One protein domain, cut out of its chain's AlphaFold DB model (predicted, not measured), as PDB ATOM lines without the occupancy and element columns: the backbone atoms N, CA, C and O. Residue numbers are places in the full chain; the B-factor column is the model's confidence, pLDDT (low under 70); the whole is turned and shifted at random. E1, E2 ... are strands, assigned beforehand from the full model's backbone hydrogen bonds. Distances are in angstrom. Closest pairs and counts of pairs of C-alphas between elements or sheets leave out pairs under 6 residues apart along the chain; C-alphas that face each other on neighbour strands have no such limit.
ATOM      1  N   VAL A 199     -19.921 -44.010 -34.203       51.16
ATOM      2  CA  VAL A 199     -20.025 -42.585 -33.862       51.16
ATOM      3  C   VAL A 199     -21.134 -42.449 -32.826       51.16
ATOM      4  O   VAL A 199     -22.320 -42.456 -33.148       51.16
ATOM      5  N   THR A 200     -20.757 -42.386 -31.551       52.34
ATOM      6  CA  THR A 200     -21.706 -42.124 -30.465       52.34
ATOM      7  C   THR A 200     -22.074 -40.645 -30.467       52.34
ATOM      8  O   THR A 200     -21.269 -39.818 -30.039       52.34
ATOM      9  N   SER A 201     -23.280 -40.316 -30.928       53.50
ATOM     10  CA  SER A 201     -23.855 -38.986 -30.734       53.50
ATOM     11  C   SER A 201     -24.694 -38.946 -29.462       53.50
ATOM     12  O   SER A 201     -25.443 -39.877 -29.168       53.50
ATOM     13  N   ARG A 202     -24.584 -37.851 -28.703       57.50
ATOM     14  CA  ARG A 202     -25.480 -37.576 -27.568       57.50
ATOM     15  C   ARG A 202     -26.896 -37.233 -28.039       57.50
ATOM     16  O   ARG A 202     -27.861 -37.543 -27.342       57.50
ATOM     17  N   ASP A 203     -26.991 -36.587 -29.197       62.09
ATOM     18  CA  ASP A 203     -28.216 -35.960 -29.690       62.09
ATOM     19  C   ASP A 203     -28.969 -36.869 -30.678       62.09
ATOM     20  O   ASP A 203     -30.181 -36.731 -30.836       62.09
ATOM     21  N   HIS A 204     -28.283 -37.848 -31.284       66.25
ATOM     22  CA  HIS A 204     -28.864 -38.786 -32.250       66.25
ATOM     23  C   HIS A 204     -28.820 -40.226 -31.722       66.25
ATOM     24  O   HIS A 204     -27.752 -40.740 -31.391       66.25
ATOM     25  N   ARG A 205     -29.977 -40.897 -31.662       69.31
ATOM     26  CA  ARG A 205     -30.086 -42.297 -31.219       69.31
ATOM     27  C   ARG A 205     -30.224 -43.225 -32.432       69.31
ATOM     28  O   ARG A 205     -31.241 -43.119 -33.117       69.31
ATOM     29  N   PRO A 206     -29.242 -44.100 -32.713       68.56
ATOM     30  CA  PRO A 206     -29.350 -45.052 -33.812       68.56
ATOM     31  C   PRO A 206     -30.442 -46.088 -33.523       68.56
ATOM     32  O   PRO A 206     -30.743 -46.375 -32.362       68.56
ATOM     33  N   ALA A 207     -31.009 -46.664 -34.580       69.44
ATOM     34  CA  ALA A 207     -32.029 -47.705 -34.485       69.44
ATOM     35  C   ALA A 207     -31.454 -49.045 -34.006       69.44
ATOM     36  O   ALA A 207     -32.155 -49.846 -33.391       69.44
ATOM     37  N   ASN A 208     -30.165 -49.286 -34.259       68.81
ATOM     38  CA  ASN A 208     -29.504 -50.539 -33.924       68.81
ATOM     39  C   ASN A 208     -28.149 -50.312 -33.209       68.81
ATOM     40  O   ASN A 208     -27.581 -49.214 -33.257       68.81
ATOM     41  N   PRO A 209     -27.593 -51.341 -32.538       65.25
ATOM     42  CA  PRO A 209     -26.313 -51.228 -31.832       65.25
ATOM     43  C   PRO A 209     -25.111 -50.958 -32.752       65.25
ATOM     44  O   PRO A 209     -24.049 -50.575 -32.256       65.25
ATOM     45  N   LEU A 210     -25.282 -51.111 -34.071       62.16
ATOM     46  CA  LEU A 210     -24.269 -50.853 -35.098       62.16
ATOM     47  C   LEU A 210     -24.153 -49.363 -35.465       62.16
ATOM     48  O   LEU A 210     -23.295 -48.998 -36.261       62.16
ATOM     49  N   GLY A 211     -24.988 -48.490 -34.890       68.12
ATOM     50  CA  GLY A 211     -24.956 -47.055 -35.191       68.12
ATOM     51  C   GLY A 211     -25.714 -46.667 -36.464       68.12
ATOM     52  O   GLY A 211     -25.509 -45.566 -36.976       68.12
ATOM     53  N   ILE A 212     -26.579 -47.551 -36.970       74.19
ATOM     54  CA  ILE A 212     -27.381 -47.335 -38.178       74.19
ATOM     55  C   ILE A 212     -28.725 -46.713 -37.797       74.19
ATOM     56  O   ILE A 212     -29.361 -47.116 -36.821       74.19
ATOM     57  N   PHE A 213     -29.154 -45.730 -38.579       77.69
ATOM     58  CA  PHE A 213     -30.470 -45.114 -38.508       77.69
ATOM     59  C   PHE A 213     -31.399 -45.778 -39.523       77.69
ATOM     60  O   PHE A 213     -31.022 -45.978 -40.685       77.69
ATOM     61  N   ASP A 214     -32.610 -46.106 -39.074       75.31
ATOM     62  CA  ASP A 214     -33.660 -46.621 -39.946       75.31
ATOM     63  C   ASP A 214     -34.093 -45.568 -40.967       75.31
ATOM     64  O   ASP A 214     -33.957 -44.356 -40.760       75.31
ATOM     65  N   ALA A 215     -34.623 -46.046 -42.091       73.50
ATOM     66  CA  ALA A 215     -35.190 -45.168 -43.096       73.50
ATOM     67  C   ALA A 215     -36.405 -44.422 -42.517       73.50
ATOM     68  O   ALA A 215     -37.216 -44.989 -41.781       73.50
ATOM     69  N   ALA A 216     -36.536 -43.138 -42.854       71.31
ATOM     70  CA  ALA A 216     -37.713 -42.366 -42.474       71.31
ATOM     71  C   ALA A 216     -38.975 -42.932 -43.167       71.31
ATOM     72  O   ALA A 216     -38.861 -43.542 -44.234       71.31
ATOM     73  N   PRO A 217     -40.184 -42.725 -42.606       74.06
ATOM     74  CA  PRO A 217     -41.420 -43.204 -43.222       74.06
ATOM     75  C   PRO A 217     -41.537 -42.763 -44.688       74.06
ATOM     76  O   PRO A 217     -41.400 -41.580 -44.992       74.06
ATOM     77  N   GLY A 218     -41.787 -43.717 -45.590       71.00
ATOM     78  CA  GLY A 218     -41.868 -43.471 -47.038       71.00
ATOM     79  C   GLY A 218     -40.542 -43.592 -47.799       71.00
ATOM     80  O   GLY A 218     -40.532 -43.424 -49.016       71.00
ATOM     81  N   TYR A 219     -39.444 -43.929 -47.120       73.25
ATOM     82  CA  TYR A 219     -38.122 -44.088 -47.721       73.25
ATOM     83  C   TYR A 219     -37.528 -45.473 -47.444       73.25
ATOM     84  O   TYR A 219     -37.875 -46.127 -46.464       73.25
ATOM     85  N   LYS A 220     -36.623 -45.928 -48.321       72.25
ATOM     86  CA  LYS A 220     -35.930 -47.227 -48.197       72.25
ATOM     87  C   LYS A 220     -34.478 -47.092 -47.720       72.25
ATOM     88  O   LYS A 220     -33.870 -48.067 -47.286       72.25
ATOM     89  N   THR A 221     -33.907 -45.895 -47.823       73.94
ATOM     90  CA  THR A 221     -32.478 -45.655 -47.616       73.94
ATOM     91  C   THR A 221     -32.155 -45.533 -46.126       73.94
ATOM     92  O   THR A 221     -32.638 -44.624 -45.448       73.94
ATOM     93  N   ARG A 222     -31.312 -46.436 -45.613       79.44
ATOM     94  CA  ARG A 222     -30.725 -46.340 -44.266       79.44
ATOM     95  C   ARG A 222     -29.423 -45.550 -44.317       79.44
ATOM     96  O   ARG A 222     -28.830 -45.392 -45.382       79.44
ATOM     97  N   TYR A 223     -28.966 -45.048 -43.176       80.00
ATOM     98  CA  TYR A 223     -27.741 -44.250 -43.114       80.00
ATOM     99  C   TYR A 223     -27.061 -44.337 -41.749       80.00
ATOM    100  O   TYR A 223     -27.657 -44.759 -40.761       80.00
ATOM    101  N   TYR A 224     -25.808 -43.901 -41.677       78.94
ATOM    102  CA  TYR A 224     -25.107 -43.669 -40.415       78.94
ATOM    103  C   TYR A 224     -24.391 -42.320 -40.430       78.94
ATOM    104  O   TYR A 224     -24.058 -41.779 -41.486       78.94
ATOM    105  N   ILE A 225     -24.158 -41.758 -39.244       76.75
ATOM    106  CA  ILE A 225     -23.458 -40.481 -39.079       76.75
ATOM    107  C   ILE A 225     -21.953 -40.750 -39.037       76.75
ATOM    108  O   ILE A 225     -21.477 -41.536 -38.227       76.75
ATOM    109  N   ILE A 226     -21.194 -40.076 -39.900       75.44
ATOM    110  CA  ILE A 226     -19.723 -40.136 -39.947       75.44
ATOM    111  C   ILE A 226     -19.118 -39.019 -39.100       75.44
ATOM    112  O   ILE A 226     -18.051 -39.179 -38.508       75.44
ATOM    113  N   LYS A 227     -19.786 -37.862 -39.064       73.94
ATOM    114  CA  LYS A 227     -19.337 -36.694 -38.313       73.94
ATOM    115  C   LYS A 227     -20.501 -36.090 -37.551       73.94
ATOM    116  O   LYS A 227     -21.455 -35.592 -38.155       73.94
ATOM    117  N   ASP A 228     -20.382 -36.142 -36.229       67.56
ATOM    118  CA  ASP A 228     -21.416 -35.658 -35.331       67.56
ATOM    119  C   ASP A 228     -21.411 -34.130 -35.233       67.56
ATOM    120  O   ASP A 228     -20.387 -33.474 -35.023       67.56
ATOM    121  N   HIS A 229     -22.607 -33.584 -35.378       65.44
ATOM    122  CA  HIS A 229     -22.947 -32.190 -35.220       65.44
ATOM    123  C   HIS A 229     -24.281 -32.153 -34.466       65.44
ATOM    124  O   HIS A 229     -25.146 -33.001 -34.682       65.44
ATOM    125  N   ARG A 230     -24.481 -31.134 -33.620       67.69
ATOM    126  CA  ARG A 230     -25.657 -31.007 -32.728       67.69
ATOM    127  C   ARG A 230     -27.027 -31.105 -33.432       67.69
ATOM    128  O   ARG A 230     -28.040 -31.295 -32.774       67.69
ATOM    129  N   HIS A 231     -27.082 -30.959 -34.760       67.75
ATOM    130  CA  HIS A 231     -28.301 -31.061 -35.568       67.75
ATOM    131  C   HIS A 231     -28.077 -31.958 -36.787       67.75
ATOM    132  O   HIS A 231     -27.090 -31.765 -37.495       67.75
ATOM    133  N   LEU A 232     -29.028 -32.857 -37.083       67.56
ATOM    134  CA  LEU A 232     -28.963 -33.802 -38.211       67.56
ATOM    135  C   LEU A 232     -28.773 -33.091 -39.561       67.56
ATOM    136  O   LEU A 232     -27.996 -33.531 -40.399       67.56
ATOM    137  N   ALA A 233     -29.402 -31.929 -39.749       70.06
ATOM    138  CA  ALA A 233     -29.222 -31.117 -40.957       70.06
ATOM    139  C   ALA A 233     -27.754 -30.708 -41.210       70.06
ATOM    140  O   ALA A 233     -27.374 -30.438 -42.345       70.06
ATOM    141  N   ASN A 234     -26.927 -30.693 -40.161       71.06
ATOM    142  CA  ASN A 234     -25.518 -30.316 -40.215       71.06
ATOM    143  C   ASN A 234     -24.571 -31.513 -40.047       71.06
ATOM    144  O   ASN A 234     -23.359 -31.311 -40.029       71.06
ATOM    145  N   THR A 235     -25.078 -32.737 -39.874       75.50
ATOM    146  CA  THR A 235     -24.230 -33.929 -39.745       75.50
ATOM    147  C   THR A 235     -23.712 -34.381 -41.098       75.50
ATOM    148  O   THR A 235     -24.428 -34.295 -42.094       75.50
ATOM    149  N   THR A 236     -22.504 -34.942 -41.121       79.81
ATOM    150  CA  THR A 236     -22.045 -35.701 -42.288       79.81
ATOM    151  C   THR A 236     -22.495 -37.146 -42.145       79.81
ATOM    152  O   THR A 236     -22.208 -37.773 -41.122       79.81
ATOM    153  N   ILE A 237     -23.171 -37.675 -43.157       78.31
ATOM    154  CA  ILE A 237     -23.770 -39.008 -43.165       78.31
ATOM    155  C   ILE A 237     -23.235 -39.847 -44.325       78.31
ATOM    156  O   ILE A 237     -22.684 -39.326 -45.296       78.31
ATOM    157  N   ARG A 238     -23.424 -41.157 -44.215       79.62
ATOM    158  CA  ARG A 238     -23.200 -42.128 -45.284       79.62
ATOM    159  C   ARG A 238     -24.426 -42.989 -45.456       79.62
ATOM    160  O   ARG A 238     -25.034 -43.389 -44.463       79.62
ATOM    161  N   LEU A 239     -24.763 -43.265 -46.706       77.75
ATOM    162  CA  LEU A 239     -25.899 -44.107 -47.031       77.75
ATOM    163  C   LEU A 239     -25.517 -45.579 -46.946       77.75
ATOM    164  O   LEU A 239     -24.369 -45.967 -47.157       77.75
ATOM    165  N   ILE A 240     -26.515 -46.381 -46.614       75.88
ATOM    166  CA  ILE A 240     -26.467 -47.831 -46.672       75.88
ATOM    167  C   ILE A 240     -27.469 -48.228 -47.740       75.88
ATOM    168  O   ILE A 240     -28.686 -48.132 -47.543       75.88
ATOM    169  N   HIS A 241     -26.934 -48.654 -48.875       70.94
ATOM    170  CA  HIS A 241     -27.739 -49.185 -49.957       70.94
ATOM    171  C   HIS A 241     -27.909 -50.699 -49.766       70.94
ATOM    172  O   HIS A 241     -26.960 -51.387 -49.386       70.94
ATOM    173  N   PRO A 242     -29.106 -51.254 -50.004       66.25
ATOM    174  CA  PRO A 242     -29.308 -52.695 -49.989       66.25
ATOM    175  C   PRO A 242     -28.724 -53.308 -51.273       66.25
ATOM    176  O   PRO A 242     -29.441 -53.568 -52.233       66.25
ATOM    177  N   TYR A 243     -27.412 -53.550 -51.294       66.00
ATOM    178  CA  TYR A 243     -26.708 -54.130 -52.452       66.00
ATOM    179  C   TYR A 243     -27.168 -55.549 -52.818       66.00
ATOM    180  O   TYR A 243     -26.941 -55.993 -53.936       66.00
ATOM    181  N   GLY A 244     -27.856 -56.247 -51.907       65.75
ATOM    182  CA  GLY A 244     -28.515 -57.523 -52.202       65.75
ATOM    183  C   GLY A 244     -29.780 -57.395 -53.063       65.75
ATOM    184  O   GLY A 244     -30.343 -58.412 -53.455       65.75
ATOM    185  N   LEU A 245     -30.244 -56.170 -53.344       70.31
ATOM    186  CA  LEU A 245     -31.365 -55.909 -54.243       70.31
ATOM    187  C   LEU A 245     -30.863 -55.449 -55.625       70.31
ATOM    188  O   LEU A 245     -29.904 -54.663 -55.690       70.31
ATOM    189  N   PRO A 246     -31.515 -55.902 -56.719       75.38
ATOM    190  CA  PRO A 246     -31.239 -55.411 -58.066       75.38
ATOM    191  C   PRO A 246     -31.413 -53.899 -58.143       75.38
ATOM    192  O   PRO A 246     -32.280 -53.350 -57.460       75.38
ATOM    193  N   GLU A 247     -30.622 -53.250 -58.997       75.88
ATOM    194  CA  GLU A 247     -30.751 -51.809 -59.183       75.88
ATOM    195  C   GLU A 247     -32.121 -51.435 -59.756       75.88
ATOM    196  O   GLU A 247     -32.592 -52.041 -60.722       75.88
ATOM    197  N   GLU A 248     -32.764 -50.423 -59.174       75.38
ATOM    198  CA  GLU A 248     -34.047 -49.933 -59.670       75.38
ATOM    199  C   GLU A 248     -33.878 -49.332 -61.081       75.38
ATOM    200  O   GLU A 248     -33.257 -48.279 -61.288       75.38
ATOM    201  N   ALA A 249     -34.469 -50.004 -62.075       72.50
ATOM    202  CA  ALA A 249     -34.524 -49.517 -63.445       72.50
ATOM    203  C   ALA A 249     -35.332 -48.214 -63.492       72.50
ATOM    204  O   ALA A 249     -36.505 -48.188 -63.119       72.50
ATOM    205  N   ARG A 250     -34.703 -47.131 -63.968       74.81
ATOM    206  CA  ARG A 250     -35.289 -45.777 -63.976       74.81
ATOM    207  C   ARG A 250     -35.662 -45.266 -62.571       74.81
ATOM    208  O   ARG A 250     -36.650 -44.551 -62.412       74.81
ATOM    209  N   GLY A 251     -34.880 -45.649 -61.561       74.56
ATOM    210  CA  GLY A 251     -35.045 -45.251 -60.169       74.56
ATOM    211  C   GLY A 251     -33.861 -44.465 -59.618       74.56
ATOM    212  O   GLY A 251     -32.748 -44.467 -60.142       74.56
ATOM    213  N   ASN A 252     -34.121 -43.782 -58.514       76.25
ATOM    214  CA  ASN A 252     -33.108 -43.131 -57.707       76.25
ATOM    215  C   ASN A 252     -33.192 -43.784 -56.335       76.25
ATOM    216  O   ASN A 252     -34.122 -43.496 -55.583       76.25
ATOM    217  N   GLU A 253     -32.258 -44.684 -56.015       75.06
ATOM    218  CA  GLU A 253     -32.279 -45.462 -54.760       75.06
ATOM    219  C   GLU A 253     -31.950 -44.618 -53.515       75.06
ATOM    220  O   GLU A 253     -31.664 -45.127 -52.424       75.06
ATOM    221  N   GLU A 254     -32.017 -43.300 -53.673       71.44
ATOM    222  CA  GLU A 254     -32.022 -42.331 -52.607       71.44
ATOM    223  C   GLU A 254     -33.389 -41.706 -52.396       71.44
ATOM    224  O   GLU A 254     -34.106 -41.286 -53.303       71.44
ATOM    225  N   ALA A 255     -33.683 -41.534 -51.121       68.38
ATOM    226  CA  ALA A 255     -34.791 -40.770 -50.620       68.38
ATOM    227  C   ALA A 255     -34.791 -39.302 -51.088       68.38
ATOM    228  O   ALA A 255     -34.163 -38.427 -50.480       68.38
ATOM    229  N   ARG A 256     -35.535 -39.009 -52.164       72.25
ATOM    230  CA  ARG A 256     -35.656 -37.648 -52.704       72.25
ATOM    231  C   ARG A 256     -36.118 -36.659 -51.637       72.25
ATOM    232  O   ARG A 256     -37.137 -36.860 -50.977       72.25
ATOM    233  N   GLY A 257     -35.346 -35.583 -51.485       72.88
ATOM    234  CA  GLY A 257     -35.586 -34.511 -50.521       72.88
ATOM    235  C   GLY A 257     -35.225 -34.833 -49.067       72.88
ATOM    236  O   GLY A 257     -35.272 -33.918 -48.250       72.88
ATOM    237  N   GLN A 258     -34.840 -36.072 -48.728       76.12
ATOM    238  CA  GLN A 258     -34.516 -36.438 -47.342       76.12
ATOM    239  C   GLN A 258     -33.179 -35.842 -46.885       76.12
ATOM    240  O   GLN A 258     -33.054 -35.419 -45.735       76.12
ATOM    241  N   PHE A 259     -32.189 -35.786 -47.779       79.12
ATOM    242  CA  PHE A 259     -30.838 -35.340 -47.452       79.12
ATOM    243  C   PHE A 259     -30.359 -34.212 -48.369       79.12
ATOM    244  O   PHE A 259     -30.702 -34.135 -49.549       79.12
ATOM    245  N   GLN A 260     -29.537 -33.331 -47.807       79.00
ATOM    246  CA  GLN A 260     -28.886 -32.230 -48.509       79.00
ATOM    247  C   GLN A 260     -27.470 -32.623 -48.929       79.00
ATOM    248  O   GLN A 260     -26.786 -33.357 -48.219       79.00
ATOM    249  N   HIS A 261     -26.985 -32.058 -50.037       78.62
ATOM    250  CA  HIS A 261     -25.622 -32.293 -50.540       78.62
ATOM    251  C   HIS A 261     -24.528 -32.041 -49.500       78.62
ATOM    252  O   HIS A 261     -23.578 -32.811 -49.410       78.62
ATOM    253  N   SER A 262     -24.686 -31.019 -48.655       79.50
ATOM    254  CA  SER A 262     -23.717 -30.676 -47.604       79.50
ATOM    255  C   SER A 262     -23.526 -31.754 -46.537       79.50
ATOM    256  O   SER A 262     -22.576 -31.677 -45.761       79.50
ATOM    257  N   GLN A 263     -24.427 -32.736 -46.463       79.50
ATOM    258  CA  GLN A 263     -24.324 -33.847 -45.523       79.50
ATOM    259  C   GLN A 263     -23.398 -34.960 -46.041       79.50
ATOM    260  O   GLN A 263     -23.147 -35.911 -45.309       79.50
ATOM    261  N   PHE A 264     -22.841 -34.852 -47.249       78.62
ATOM    262  CA  PHE A 264     -22.040 -35.909 -47.869       78.62
ATOM    263  C   PHE A 264     -20.640 -35.439 -48.253       78.62
ATOM    264  O   PHE A 264     -20.407 -34.264 -48.522       78.62
ATOM    265  N   GLN A 265     -19.696 -36.383 -48.271       71.62
ATOM    266  CA  GLN A 265     -18.302 -36.125 -48.654       71.62
ATOM    267  C   GLN A 265     -18.029 -36.406 -50.135       71.62
ATOM    268  O   GLN A 265     -17.118 -35.801 -50.685       71.62
ATOM    269  N   TYR A 266     -18.828 -37.270 -50.779       75.12
ATOM    270  CA  TYR A 266     -18.674 -37.659 -52.191       75.12
ATOM    271  C   TYR A 266     -17.278 -38.205 -52.537       75.12
ATOM    272  O   TYR A 266     -16.774 -38.066 -53.657       75.12
ATOM    273  N   ASP A 267     -16.642 -38.854 -51.564       68.69
ATOM    274  CA  ASP A 267     -15.295 -39.383 -51.733       68.69
ATOM    275  C   ASP A 267     -15.332 -40.744 -52.440       68.69
ATOM    276  O   ASP A 267     -14.455 -41.020 -53.267       68.69
ATOM    277  N   ARG A 268     -16.353 -41.563 -52.156       72.75
ATOM    278  CA  ARG A 268     -16.470 -42.970 -52.576       72.75
ATOM    279  C   ARG A 268     -17.663 -43.215 -53.485       72.75
ATOM    280  O   ARG A 268     -18.588 -42.412 -53.496       72.75
ATOM    281  N   VAL A 269     -17.649 -44.335 -54.208       77.56
ATOM    282  CA  VAL A 269     -18.752 -44.743 -55.093       77.56
ATOM    283  C   VAL A 269     -20.041 -44.896 -54.287       77.56
ATOM    284  O   VAL A 269     -21.071 -44.350 -54.671       77.56
ATOM    285  N   GLU A 270     -19.956 -45.522 -53.110       74.88
ATOM    286  CA  GLU A 270     -21.100 -45.747 -52.208       74.88
ATOM    287  C   GLU A 270     -21.727 -44.455 -51.652       74.88
ATOM    288  O   GLU A 270     -22.842 -44.487 -51.141       74.88
ATOM    289  N   ASP A 271     -21.029 -43.313 -51.724       75.31
ATOM    290  CA  ASP A 271     -21.591 -42.025 -51.299       75.31
ATOM    291  C   ASP A 271     -22.582 -41.454 -52.343       75.31
ATOM    292  O   ASP A 271     -23.288 -40.475 -52.049       75.31
ATOM    293  N   PHE A 272     -22.617 -42.038 -53.551       81.25
ATOM    294  CA  PHE A 272     -23.484 -41.651 -54.662       81.25
ATOM    295  C   PHE A 272     -24.694 -42.589 -54.814       81.25
ATOM    296  O   PHE A 272     -24.577 -43.789 -54.562       81.25
ATOM    297  N   PRO A 273     -25.829 -42.072 -55.320       81.06
ATOM    298  CA  PRO A 273     -27.050 -42.850 -55.504       81.06
ATOM    299  C   PRO A 273     -26.871 -44.018 -56.477       81.06
ATOM    300  O   PRO A 273     -26.360 -43.824 -57.590       81.06
ATOM    301  N   ARG A 274     -27.394 -45.189 -56.094       82.88
ATOM    302  CA  ARG A 274     -27.675 -46.318 -56.996       82.88
ATOM    303  C   ARG A 274     -28.930 -46.078 -57.842       82.88
ATOM    304  O   ARG A 274     -29.735 -45.191 -57.541       82.88
ATOM    305  N   GLY A 275     -29.086 -46.881 -58.892       84.75
ATOM    306  CA  GLY A 275     -30.192 -46.784 -59.842       84.75
ATOM    307  C   GLY A 275     -29.939 -45.774 -60.962       84.75
ATOM    308  O   GLY A 275     -29.046 -44.917 -60.893       84.75
ATOM    309  N   ILE A 276     -30.734 -45.894 -62.024       88.94
ATOM    310  CA  ILE A 276     -30.615 -45.088 -63.241       88.94
ATOM    311  C   ILE A 276     -31.644 -43.950 -63.195       88.94
ATOM    312  O   ILE A 276     -32.837 -44.206 -63.168       88.94
ATOM    313  N   SER A 277     -31.220 -42.686 -63.218       88.38
ATOM    314  CA  SER A 277     -32.135 -41.529 -63.121       88.38
ATOM    315  C   SER A 277     -31.570 -40.317 -63.869       88.38
ATOM    316  O   SER A 277     -30.345 -40.206 -63.939       88.38
ATOM    317  N   PRO A 278     -32.406 -39.390 -64.382       87.94
ATOM    318  CA  PRO A 278     -31.929 -38.114 -64.923       87.94
ATOM    319  C   PRO A 278     -31.230 -37.229 -63.870       87.94
ATOM    320  O   PRO A 278     -30.523 -36.283 -64.210       87.94
ATOM    321  N   ASP A 279     -31.368 -37.540 -62.576       84.12
ATOM    322  CA  ASP A 279     -30.708 -36.797 -61.504       84.12
ATOM    323  C   ASP A 279     -29.204 -37.125 -61.420       84.12
ATOM    324  O   ASP A 279     -28.800 -38.217 -60.996       84.12
ATOM    325  N   GLN A 280     -28.363 -36.129 -61.705       82.44
ATOM    326  CA  GLN A 280     -26.897 -36.213 -61.607       82.44
ATOM    327  C   GLN A 280     -26.387 -36.558 -60.199       82.44
ATOM    328  O   GLN A 280     -25.374 -37.231 -60.045       82.44
ATOM    329  N   HIS A 281     -27.060 -36.091 -59.148       78.06
ATOM    330  CA  HIS A 281     -26.587 -36.240 -57.766       78.06
ATOM    331  C   HIS A 281     -27.578 -36.952 -56.849       78.06
ATOM    332  O   HIS A 281     -27.388 -36.981 -55.632       78.06
ATOM    333  N   GLY A 282     -28.629 -37.520 -57.432       74.31
ATOM    334  CA  GLY A 282     -29.713 -38.129 -56.686       74.31
ATOM    335  C   GLY A 282     -30.810 -37.142 -56.321       74.31
ATOM    336  O   GLY A 282     -30.834 -35.998 -56.762       74.31
ATOM    337  N   GLY A 283     -31.731 -37.585 -55.466       70.25
ATOM    338  CA  GLY A 283     -32.869 -36.776 -55.037       70.25
ATOM    339  C   GLY A 283     -32.484 -35.652 -54.061       70.25
ATOM    340  O   GLY A 283     -33.356 -34.997 -53.484       70.25
ATOM    341  N   ARG A 284     -31.178 -35.440 -53.872       72.94
ATOM    342  CA  ARG A 284     -30.539 -34.323 -53.182       72.94
ATOM    343  C   ARG A 284     -30.623 -33.123 -54.139       72.94
ATOM    344  O   ARG A 284     -30.055 -33.176 -55.223       72.94
ATOM    345  N   GLY A 285     -31.382 -32.077 -53.793       62.72
ATOM    346  CA  GLY A 285     -31.687 -30.942 -54.695       62.72
ATOM    347  C   GLY A 285     -30.458 -30.235 -55.300       62.72
ATOM    348  O   GLY A 285     -29.336 -30.562 -54.963       62.72
ATOM    349  N   ALA A 286     -30.634 -29.247 -56.183       62.16
ATOM    350  CA  ALA A 286     -29.512 -28.623 -56.908       62.16
ATOM    351  C   ALA A 286     -28.348 -28.161 -55.998       62.16
ATOM    352  O   ALA A 286     -28.570 -27.485 -54.985       62.16
ATOM    353  N   ASP A 287     -27.102 -28.461 -56.396       65.19
ATOM    354  CA  ASP A 287     -25.894 -28.077 -55.652       65.19
ATOM    355  C   ASP A 287     -25.530 -26.592 -55.845       65.19
ATOM    356  O   ASP A 287     -24.497 -26.203 -56.391       65.19
ATOM    357  N   THR A 288     -26.419 -25.724 -55.373       59.81
ATOM    358  CA  THR A 288     -26.320 -24.264 -55.509       59.81
ATOM    359  C   THR A 288     -25.095 -23.662 -54.821       59.81
ATOM    360  O   THR A 288     -24.645 -22.579 -55.193       59.81
ATOM    361  N   LYS A 289     -24.536 -24.350 -53.819       61.25
ATOM    362  CA  LYS A 289     -23.395 -23.876 -53.021       61.25
ATOM    363  C   LYS A 289     -22.077 -24.577 -53.353       61.25
ATOM    364  O   LYS A 289     -21.090 -24.285 -52.680       61.25
ATOM    365  N   LYS A 290     -22.031 -25.451 -54.369       64.44
ATOM    366  CA  LYS A 290     -20.851 -26.285 -54.684       64.44
ATOM    367  C   LYS A 290     -20.390 -27.103 -53.471       64.44
ATOM    368  O   LYS A 290     -19.207 -27.165 -53.147       64.44
ATOM    369  N   THR A 291     -21.361 -27.640 -52.744       59.09
ATOM    370  CA  THR A 291     -21.164 -28.484 -51.565       59.09
ATOM    371  C   THR A 291     -20.600 -29.857 -51.922       59.09
ATOM    372  O   THR A 291     -19.915 -30.443 -51.086       59.09
ATOM    373  N   THR A 292     -20.760 -30.313 -53.169       63.62
ATOM    374  CA  THR A 292     -19.871 -31.321 -53.757       63.62
ATOM    375  C   THR A 292     -18.494 -30.697 -53.983       63.62
ATOM    376  O   THR A 292     -18.220 -30.043 -54.991       63.62
ATOM    377  N   PHE A 293     -17.595 -30.866 -53.014       58.69
ATOM    378  CA  PHE A 293     -16.207 -30.476 -53.217       58.69
ATOM    379  C   PHE A 293     -15.581 -31.413 -54.250       58.69
ATOM    380  O   PHE A 293     -15.604 -32.631 -54.059       58.69
ATOM    381  N   PRO A 294     -15.013 -30.884 -55.345       63.00
ATOM    382  CA  PRO A 294     -14.353 -31.736 -56.310       63.00
ATOM    383  C   PRO A 294     -13.142 -32.423 -55.660       63.00
ATOM    384  O   PRO A 294     -12.496 -31.837 -54.778       63.00
TER     385      PRO A 294
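Overview. This is residues 199 to 294 of the 625 residues of an uncharacterized protein of Ascobolus immersus RN42 (UniProt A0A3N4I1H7). This domain has little regular structure: one small hairpin of two strands, E1 and E2, set among long loops. Residues 199 to 213 lie on the E1 side of the hairpin, and the long winding stretch 241 to 294 lies mostly on the E2 side. The printed part has 96 residues, with 11 in the named strands, E1 then E2, antiparallel, and no named helix; the class is all strand. It is compact, with a radius of gyration of the C-alphas of 13.2 A, and spans 38 by 33 by 23 A.

Arrangement. E1, residues 222 to 227, and E2, residues 236 to 240, are antiparallel neighbours at 150 degrees. N 226 and O 236 are 2.8 A apart, and N 240 and O 222 also 2.8 A, within hydrogen-bond range. Residues 212 to 213 pair antiparallel with residues 223 to 224 of E1.

Along the chain. E1 is 16.1 A long and begins at C-alpha 222 (-30.725, -46.340, -44.266). E2 is 13.6 A long and ends at C-alpha 240 (-26.467, -47.831, -46.672).

Size, cuts and confidence. The C-alphas of Arg 202 and Ala 249 are farthest apart, 38.9 A. The printed part has no cut. The link from E1 to E2 is short. Mean pLDDT of the printed part is 72.2; 33 residues are under 70, among them 199 to 211 and 285 to 294.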